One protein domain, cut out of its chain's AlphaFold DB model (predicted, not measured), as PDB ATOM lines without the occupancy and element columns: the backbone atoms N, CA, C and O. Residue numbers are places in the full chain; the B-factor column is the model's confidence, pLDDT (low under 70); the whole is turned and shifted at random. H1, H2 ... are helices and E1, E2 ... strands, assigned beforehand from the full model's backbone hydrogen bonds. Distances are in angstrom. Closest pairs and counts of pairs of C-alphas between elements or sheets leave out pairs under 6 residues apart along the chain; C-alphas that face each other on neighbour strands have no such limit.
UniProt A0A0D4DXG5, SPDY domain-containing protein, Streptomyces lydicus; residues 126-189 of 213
ATOM      1  N   THR A 126      62.357 -30.340  -4.153       87.31
ATOM      2  CA  THR A 126      62.797 -30.064  -5.531       87.31
ATOM      3  C   THR A 126      63.781 -31.097  -6.079       87.31
ATOM      4  O   THR A 126      64.052 -31.104  -7.274       87.31
ATOM      5  N   GLY A 127      64.372 -31.947  -5.230       85.25
ATOM      6  CA  GLY A 127      65.462 -32.854  -5.617       85.25
ATOM      7  C   GLY A 127      66.775 -32.150  -5.986       85.25
ATOM      8  O   GLY A 127      67.748 -32.809  -6.352       85.25
ATOM      9  N   HIS A 128      66.826 -30.818  -5.902       86.69
ATOM     10  CA  HIS A 128      67.985 -30.023  -6.280       86.69
ATOM     11  C   HIS A 128      68.789 -29.654  -5.028       86.69
ATOM     12  O   HIS A 128      68.263 -29.102  -4.066       86.69
ATOM     13  N   THR A 129      70.094 -29.922  -5.044       83.31
ATOM     14  CA  THR A 129      71.016 -29.406  -4.023       83.31
ATOM     15  C   THR A 129      71.406 -27.957  -4.340       83.31
ATOM     16  O   THR A 129      71.401 -27.580  -5.520       83.31
ATOM     17  N   PRO A 130      71.850 -27.156  -3.351       83.06
ATOM     18  CA  PRO A 130      72.368 -25.813  -3.615       83.06
ATOM     19  C   PRO A 130      73.432 -25.795  -4.723       83.06
ATOM     20  O   PRO A 130      73.366 -24.976  -5.633       83.06
ATOM     21  N   ALA A 131      74.354 -26.764  -4.732       84.25
ATOM     22  CA  ALA A 131      75.373 -26.877  -5.775       84.25
ATOM     23  C   ALA A 131      74.777 -27.106  -7.178       84.25
ATOM     24  O   ALA A 131      75.263 -26.530  -8.153       84.25
ATOM     25  N   THR A 132      73.717 -27.918  -7.302       87.31
ATOM     26  CA  THR A 132      73.046 -28.145  -8.597       87.31
ATOM     27  C   THR A 132      72.301 -26.909  -9.089       87.31
ATOM     28  O   THR A 132      72.420 -26.570 -10.265       87.31
ATOM     29  N   VAL A 133      71.618 -26.187  -8.189       88.50
ATOM     30  CA  VAL A 133      70.956 -24.918  -8.520       88.50
ATOM     31  C   VAL A 133      71.994 -23.918  -9.022       88.50
ATOM     32  O   VAL A 133      71.880 -23.427 -10.141       88.50
ATOM     33  N   LEU A 134      73.070 -23.691  -8.268       90.31
ATOM     34  CA  LEU A 134      74.121 -22.750  -8.661       90.31
ATOM     35  C   LEU A 134      74.772 -23.136 -10.000       90.31
ATOM     36  O   LEU A 134      74.988 -22.272 -10.849       90.31
ATOM     37  N   SER A 135      75.007 -24.430 -10.237       89.38
ATOM     38  CA  SER A 135      75.572 -24.915 -11.506       89.38
ATOM     39  C   SER A 135      74.662 -24.598 -12.699       89.38
ATOM     40  O   SER A 135      75.148 -24.216 -13.760       89.38
ATOM     41  N   SER A 136      73.338 -24.701 -12.524       89.69
ATOM     42  CA  SER A 136      72.365 -24.343 -13.569       89.69
ATOM     43  C   SER A 136      72.343 -22.841 -13.892       89.69
ATOM     44  O   SER A 136      71.965 -22.455 -14.994       89.69
ATOM     45  N   HIS A 137      72.842 -22.010 -12.973       88.56
ATOM     46  CA  HIS A 137      72.986 -20.561 -13.119       88.56
ATOM     47  C   HIS A 137      74.427 -20.132 -13.439       88.56
ATOM     48  O   HIS A 137      74.846 -19.032 -13.082       88.56
ATOM     49  N   GLN A 138      75.185 -20.995 -14.125       90.88
ATOM     50  CA  GLN A 138      76.539 -20.713 -14.624       90.88
ATOM     51  C   GLN A 138      77.589 -20.473 -13.527       90.88
ATOM     52  O   GLN A 138      78.666 -19.954 -13.815       90.88
ATOM     53  N   TRP A 139      77.321 -20.861 -12.277       93.44
ATOM     54  CA  TRP A 139      78.371 -20.854 -11.265       93.44
ATOM     55  C   TRP A 139      79.371 -21.966 -11.548       93.44
ATOM     56  O   TRP A 139      79.000 -23.114 -11.804       93.44
ATOM     57  N   GLU A 140      80.654 -21.645 -11.437       92.62
ATOM     58  CA  GLU A 140      81.726 -22.575 -11.765       92.62
ATOM     59  C   GLU A 140      82.383 -23.141 -10.508       92.62
ATOM     60  O   GLU A 140      82.702 -22.420  -9.559       92.62
ATOM     61  N   ALA A 141      82.627 -24.453 -10.509       91.00
ATOM     62  CA  ALA A 141      83.401 -25.106  -9.465       91.00
ATOM     63  C   ALA A 141      84.889 -24.740  -9.583       91.00
ATOM     64  O   ALA A 141      85.521 -24.937 -10.625       91.00
ATOM     65  N   VAL A 142      85.483 -24.277  -8.484       88.88
ATOM     66  CA  VAL A 142      86.917 -23.988  -8.421       88.88
ATOM     67  C   VAL A 142      87.678 -25.295  -8.230       88.88
ATOM     68  O   VAL A 142      87.537 -25.988  -7.222       88.88
ATOM     69  N   ARG A 143      88.500 -25.656  -9.217       86.38
ATOM     70  CA  ARG A 143      89.273 -26.903  -9.180       86.38
ATOM     71  C   ARG A 143      90.333 -26.863  -8.077       86.38
ATOM     72  O   ARG A 143      90.971 -25.841  -7.850       86.38
ATOM     73  N   GLY A 144      90.552 -28.006  -7.427       80.50
ATOM     74  CA  GLY A 144      91.637 -28.188  -6.456       80.50
ATOM     75  C   GLY A 144      91.405 -27.562  -5.076       80.50
ATOM     76  O   GLY A 144      92.304 -27.617  -4.241       80.50
ATOM     77  N   THR A 145      90.226 -27.000  -4.794       78.56
ATOM     78  CA  THR A 145      89.914 -26.462  -3.463       78.56
ATOM     79  C   THR A 145      89.338 -27.537  -2.544       78.56
ATOM     80  O   THR A 145      88.476 -28.322  -2.941       78.56
ATOM     81  N   ARG A 146      89.782 -27.542  -1.283       80.38
ATOM     82  CA  ARG A 146      89.114 -28.229  -0.172       80.38
ATOM     83  C   ARG A 146      88.892 -27.200   0.939       80.38
ATOM     84  O   ARG A 146      89.882 -26.618   1.379       80.38
ATOM     85  N   PRO A 147      87.652 -26.949   1.395       84.44
ATOM     86  CA  PRO A 147      86.373 -27.542   0.965       84.44
ATOM     87  C   PRO A 147      85.991 -27.248  -0.503       84.44
ATOM     88  O   PRO A 147      86.628 -26.418  -1.159       84.44
ATOM     89  N   PHE A 148      84.977 -27.952  -1.030       88.69
ATOM     90  CA  PHE A 148      84.446 -27.694  -2.376       88.69
ATOM     91  C   PHE A 148      83.928 -26.257  -2.446       88.69
ATOM     92  O   PHE A 148      83.326 -25.763  -1.490       88.69
ATOM     93  N   ARG A 149      84.194 -25.576  -3.561       90.81
ATOM     94  CA  ARG A 149      83.870 -24.161  -3.742       90.81
ATOM     95  C   ARG A 149      83.339 -23.909  -5.145       90.81
ATOM     96  O   ARG A 149      83.930 -24.378  -6.113       90.81
ATOM     97  N   MET A 150      82.288 -23.107  -5.239       92.25
ATOM     98  CA  MET A 150      81.760 -22.549  -6.482       92.25
ATOM     99  C   MET A 150      81.819 -21.024  -6.441       92.25
ATOM    100  O   MET A 150      81.764 -20.441  -5.354       92.25
ATOM    101  N   VAL A 151      81.934 -20.389  -7.603       91.50
ATOM    102  CA  VAL A 151      81.913 -18.927  -7.765       91.50
ATOM    103  C   VAL A 151      80.858 -18.501  -8.768       91.50
ATOM    104  O   VAL A 151      80.611 -19.216  -9.736       91.50
ATOM    105  N   SER A 152      80.255 -17.341  -8.531       89.81
ATOM    106  CA  SER A 152      79.341 -16.709  -9.477       89.81
ATOM    107  C   SER A 152      80.052 -16.307 -10.778       89.81
ATOM    108  O   SER A 152      81.272 -16.105 -10.766       89.81
ATOM    109  N   PRO A 153      79.308 -16.127 -11.888       87.88
ATOM    110  CA  PRO A 153      79.868 -15.691 -13.173       87.88
ATOM    111  C   PRO A 153      80.646 -14.368 -13.114       87.88
ATOM    112  O   PRO A 153      81.603 -14.175 -13.857       87.88
ATOM    113  N   ASP A 154      80.250 -13.461 -12.219       84.31
ATOM    114  CA  ASP A 154      80.907 -12.168 -11.992       84.31
ATOM    115  C   ASP A 154      82.058 -12.233 -10.969       84.31
ATOM    116  O   ASP A 154      82.730 -11.236 -10.718       84.31
ATOM    117  N   GLY A 155      82.300 -13.401 -10.363       84.62
ATOM    118  CA  GLY A 155      83.341 -13.615  -9.361       84.62
ATOM    119  C   GLY A 155      83.093 -12.937  -8.009       84.62
ATOM    120  O   GLY A 155      83.965 -13.004  -7.136       84.62
ATOM    121  N   HIS A 156      81.931 -12.313  -7.805       84.38
ATOM    122  CA  HIS A 156      81.615 -11.560  -6.593       84.38
ATOM    123  C   HIS A 156      80.924 -12.377  -5.514       84.38
ATOM    124  O   HIS A 156      80.896 -11.944  -4.368       84.38
ATOM    125  N   ALA A 157      80.433 -13.571  -5.818       87.44
ATOM    126  CA  ALA A 157      79.860 -14.469  -4.835       87.44
ATOM    127  C   ALA A 157      80.533 -15.841  -4.871       87.44
ATOM    128  O   ALA A 157      81.058 -16.296  -5.888       87.44
ATOM    129  N   ALA A 158      80.563 -16.499  -3.716       89.44
ATOM    130  CA  ALA A 158      81.091 -17.842  -3.583       89.44
ATOM    131  C   ALA A 158      80.250 -18.679  -2.629       89.44
ATOM    132  O   ALA A 158      79.869 -18.222  -1.552       89.44
ATOM    133  N   TYR A 159      80.051 -19.931  -3.021       89.88
ATOM    134  CA  TYR A 159      79.437 -20.980  -2.227       89.88
ATOM    135  C   TYR A 159      80.517 -21.991  -1.863       89.88
ATOM    136  O   TYR A 159      81.340 -22.365  -2.701       89.88
ATOM    137  N   ARG A 160      80.548 -22.419  -0.608       89.56
ATOM    138  CA  ARG A 160      81.450 -23.454  -0.107       89.56
ATOM    139  C   ARG A 160      80.641 -24.532   0.562       89.56
ATOM    140  O   ARG A 160      79.724 -24.220   1.310       89.56
ATOM    141  N   MET A 161      81.054 -25.771   0.352       88.38
ATOM    142  CA  MET A 161      80.537 -26.911   1.093       88.38
ATOM    143  C   MET A 161      81.695 -27.794   1.543       88.38
ATOM    144  O   MET A 161      82.576 -28.185   0.764       88.38
ATOM    145  N   ARG A 162      81.715 -28.086   2.833       86.69
ATOM    146  CA  ARG A 162      82.641 -29.007   3.464       86.69
ATOM    147  C   ARG A 162      81.998 -30.388   3.449       86.69
ATOM    148  O   ARG A 162      80.856 -30.555   3.846       86.69
ATOM    149  N   GLY A 163      82.740 -31.363   2.940       75.88
ATOM    150  CA  GLY A 163      82.381 -32.772   3.053       75.88
ATOM    151  C   GLY A 163      83.247 -33.458   4.104       75.88
ATOM    152  O   GLY A 163      84.363 -33.006   4.379       75.88
ATOM    153  N   GLY A 164      82.753 -34.574   4.630       75.81
ATOM    154  CA  GLY A 164      83.423 -35.357   5.668       75.81
ATOM    155  C   GLY A 164      82.868 -35.084   7.062       75.81
ATOM    156  O   GLY A 164      82.018 -34.221   7.247       75.81
ATOM    157  N   TRP A 165      83.344 -35.861   8.034       70.88
ATOM    158  CA  TRP A 165      82.910 -35.729   9.419       70.88
ATOM    159  C   TRP A 165      83.506 -34.466  10.047       70.88
ATOM    160  O   TRP A 165      84.721 -34.256  10.007       70.88
ATOM    161  N   LEU A 166      82.641 -33.641  10.620       73.88
ATOM    162  CA  LEU A 166      82.986 -32.490  11.438       73.88
ATOM    163  C   LEU A 166      82.372 -32.722  12.817       73.88
ATOM    164  O   LEU A 166      81.271 -33.259  12.920       73.88
ATOM    165  N   HIS A 167      83.086 -32.352  13.875       77.56
ATOM    166  CA  HIS A 167      82.508 -32.426  15.207       77.56
ATOM    167  C   HIS A 167      81.423 -31.346  15.326       77.56
ATOM    168  O   HIS A 167      81.693 -30.181  15.055       77.56
ATOM    169  N   GLU A 168      80.219 -31.713  15.750       69.75
ATOM    170  CA  GLU A 168      79.053 -30.814  15.826       69.75
ATOM    171  C   GLU A 168      79.356 -29.507  16.582       69.75
ATOM    172  O   GLU A 168      79.205 -28.411  16.050       69.75
ATOM    173  N   TYR A 169      79.943 -29.610  17.776       74.75
ATOM    174  CA  TYR A 169      80.399 -28.449  18.552       74.75
ATOM    175  C   TYR A 169      81.387 -27.535  17.813       74.75
ATOM    176  O   TYR A 169      81.357 -26.317  17.987       74.75
ATOM    177  N   ASP A 170      82.272 -28.104  16.996       76.88
ATOM    178  CA  ASP A 170      83.225 -27.330  16.204       76.88
ATOM    179  C   ASP A 170      82.521 -26.530  15.102       76.88
ATOM    180  O   ASP A 170      82.982 -25.444  14.745       76.88
ATOM    181  N   GLU A 171      81.426 -27.063  14.561       74.75
ATOM    182  CA  GLU A 171      80.594 -26.387  13.572       74.75
ATOM    183  C   GLU A 171      79.824 -25.218  14.182       74.75
ATOM    184  O   GLU A 171      79.850 -24.112  13.642       74.75
ATOM    185  N   LEU A 172      79.190 -25.453  15.333       75.50
ATOM    186  CA  LEU A 172      78.342 -24.470  16.008       75.50
ATOM    187  C   LEU A 172      79.143 -23.276  16.543       75.50
ATOM    188  O   LEU A 172      78.657 -22.147  16.538       75.50
ATOM    189  N   LEU A 173      80.379 -23.508  17.001       74.44
ATOM    190  CA  LEU A 173      81.214 -22.470  17.617       74.44
ATOM    191  C   LEU A 173      82.098 -21.716  16.620       74.44
ATOM    192  O   LEU A 173      82.591 -20.632  16.942       74.44
ATOM    193  N   ASN A 174      82.346 -22.273  15.432       76.81
ATOM    194  CA  ASN A 174      83.258 -21.676  14.466       76.81
ATOM    195  C   ASN A 174      82.636 -21.591  13.068       76.81
ATOM    196  O   ASN A 174      82.645 -22.551  12.302       76.81
ATOM    197  N   LEU A 175      82.231 -20.379  12.683       70.94
ATOM    198  CA  LEU A 175      81.694 -20.058  11.353       70.94
ATOM    199  C   LEU A 175      82.661 -20.366  10.188       70.94
ATOM    200  O   LEU A 175      82.261 -20.437   9.027       70.94
ATOM    201  N   GLU A 176      83.963 -20.530  10.445       73.62
ATOM    202  CA  GLU A 176      84.919 -20.996   9.428       73.62
ATOM    203  C   GLU A 176      84.818 -22.511   9.175       73.62
ATOM    204  O   GLU A 176      85.265 -23.022   8.136       73.62
ATOM    205  N   LYS A 177      84.237 -23.241  10.126       79.56
ATOM    206  CA  LYS A 177      84.018 -24.681  10.063       79.56
ATOM    207  C   LYS A 177      82.630 -25.060   9.536       79.56
ATOM    208  O   LYS A 177      82.486 -26.232   9.223       79.56
ATOM    209  N   SER A 178      81.703 -24.119   9.322       81.81
ATOM    210  CA  SER A 178      80.349 -24.384   8.796       81.81
ATOM    211  C   SER A 178      80.326 -25.386   7.635       81.81
ATOM    212  O   SER A 178      81.144 -25.295   6.706       81.81
ATOM    213  N   THR A 179      79.367 -26.318   7.666       85.88
ATOM    214  CA  THR A 179      79.178 -27.334   6.618       85.88
ATOM    215  C   THR A 179      78.978 -26.697   5.255       85.88
ATOM    216  O   THR A 179      79.549 -27.154   4.265       85.88
ATOM    217  N   TRP A 180      78.242 -25.595   5.183       86.12
ATOM    218  CA  TRP A 180      78.165 -24.781   3.982       86.12
ATOM    219  C   TRP A 180      78.211 -23.296   4.324       86.12
ATOM    220  O   TRP A 180      77.884 -22.879   5.430       86.12
ATOM    221  N   ARG A 181      78.681 -22.491   3.371       87.38
ATOM    222  CA  ARG A 181      78.762 -21.037   3.508       87.38
ATOM    223  C   ARG A 181      78.576 -20.370   2.160       87.38
ATOM    224  O   ARG A 181      79.226 -20.756   1.188       87.38
ATOM    225  N   MET A 182      77.766 -19.321   2.129       87.19
ATOM    226  CA  MET A 182      77.683 -18.392   1.009       87.19
ATOM    227  C   MET A 182      78.313 -17.055   1.410       87.19
ATOM    228  O   MET A 182      78.317 -16.684   2.580       87.19
ATOM    229  N   SER A 183      78.939 -16.365   0.463       85.44
ATOM    230  CA  SER A 183      79.565 -15.059   0.689       85.44
ATOM    231  C   SER A 183      79.502 -14.232  -0.584       85.44
ATOM    232  O   SER A 183      79.655 -14.806  -1.661       85.44
ATOM    233  N   ALA A 184      79.332 -12.918  -0.461       79.62
ATOM    234  CA  ALA A 184      79.337 -11.976  -1.577       79.62
ATOM    235  C   ALA A 184      80.265 -10.775  -1.294       79.62
ATOM    236  O   ALA A 184      80.558 -10.473  -0.138       79.62
ATOM    237  N   GLY A 185      80.777 -10.116  -2.337       73.81
ATOM    238  CA  GLY A 185      81.599  -8.906  -2.261       73.81
ATOM    239  C   GLY A 185      82.749  -8.835  -3.284       73.81
ATOM    240  O   GLY A 185      82.962  -9.756  -4.070       73.81
ATOM    241  N   PRO A 186      83.564  -7.758  -3.267       61.66
ATOM    242  CA  PRO A 186      84.667  -7.534  -4.219       61.66
ATOM    243  C   PRO A 186      85.728  -8.641  -4.228       61.66
ATOM    244  O   PRO A 186      86.507  -8.786  -5.164       61.66
ATOM    245  N   THR A 187      85.791  -9.419  -3.153       59.62
ATOM    246  CA  THR A 187      86.572 -10.645  -3.076       59.62
ATOM    247  C   THR A 187      85.831 -11.555  -2.108       59.62
ATOM    248  O   THR A 187      85.996 -11.374  -0.899       59.62
ATOM    249  N   PRO A 188      84.989 -12.495  -2.581       58.62
ATOM    250  CA  PRO A 188      84.306 -13.441  -1.707       58.62
ATOM    251  C   PRO A 188      85.375 -14.336  -1.064       58.62
ATOM    252  O   PRO A 188      85.864 -15.325  -1.629       58.62
ATOM    253  N   SER A 189      85.858 -13.863   0.083       50.62
ATOM    254  CA  SER A 189      87.195 -14.167   0.578       50.62
ATOM    255  C   SER A 189      87.329 -15.638   0.969       50.62
ATOM    256  O   SER A 189      86.417 -16.204   1.574       50.62
TER     257      SER A 189
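Overview. This is residues 126 to 189 of the 213 residues of the protein "SPDY domain-containing protein" of Streptomyces lydicus (UniProt A0A0D4DXG5). A small sheet of three antiparallel strands, E1, E2 and E3, makes the core, with the short helix H1 over one of its faces. The chain runs on from E2 past the end of the sheet, forms the second short helix H2 well away from it, and comes back into E3. The printed part has 64 residues, with two named helices and three named strands in the order H1, E1, E2, H2, E3, and the sheet's order is E1, E2, E3. The class is mixed, helices and strands, though only 27 residues, under half, are in named elements. The whole is only just compact, close to loose, with a radius of gyration of the C-alphas of 12.4 A and spans of 34 by 31 by 22 A.

Arrangement. The printed part first forms helix H1, residues 130 to 136. A long link of 11 residues leads to strand E1, residues 148 to 151; in it, residues 140 to 141 pair antiparallel with residues 150 to 151 of E1. A tight link joins E1 to strand E2, residues 157 to 161, and the two form a hairpin, antiparallel at 165 degrees, with N 150 and O 159 2.8 A apart. H1 is on the sheet at a height of 10.2 A, over E2 and only just over E1, on which 3 of its 7 C-alphas fall. On the local plane it stands at 42 degrees to E2, slantwise to the strands. The closest C-alphas of H1 and E1 are those of Ala 131 and Met 150, 7.7 A apart. Helix H2, residues 168 to 173, is not on the sheet and is apart from H1 and E1. Strand E3, residues 180 to 184, is antiparallel to E2 at 171 degrees, with N 158 and O 183 2.8 A apart. E1 and E3 are edge strands. In H1 and H2 every O i to N i+4 pair is within hydrogen-bond range.

Along the chain. H1 begins at C-alpha 130, (72.368, -25.813, -3.615), and is 10.1 A long. E1 measures 10.6 A and E2 13.8 A. H2, 8.8 A long, begins at C-alpha 168, (79.053, -30.814, 15.826). E3, 14.0 A long, ends at C-alpha 184, (79.337, -11.976, -1.577).

Size, cuts and confidence. The C-alphas farthest apart are those of Asp 154 and Tyr 169, at 34.6 A. The printed part has no cut. The links from E2 to H2 and from H2 to E3 are short. The mean pLDDT of the printed part is 82.1; residue 168 and residues 186 to 189 are under 70.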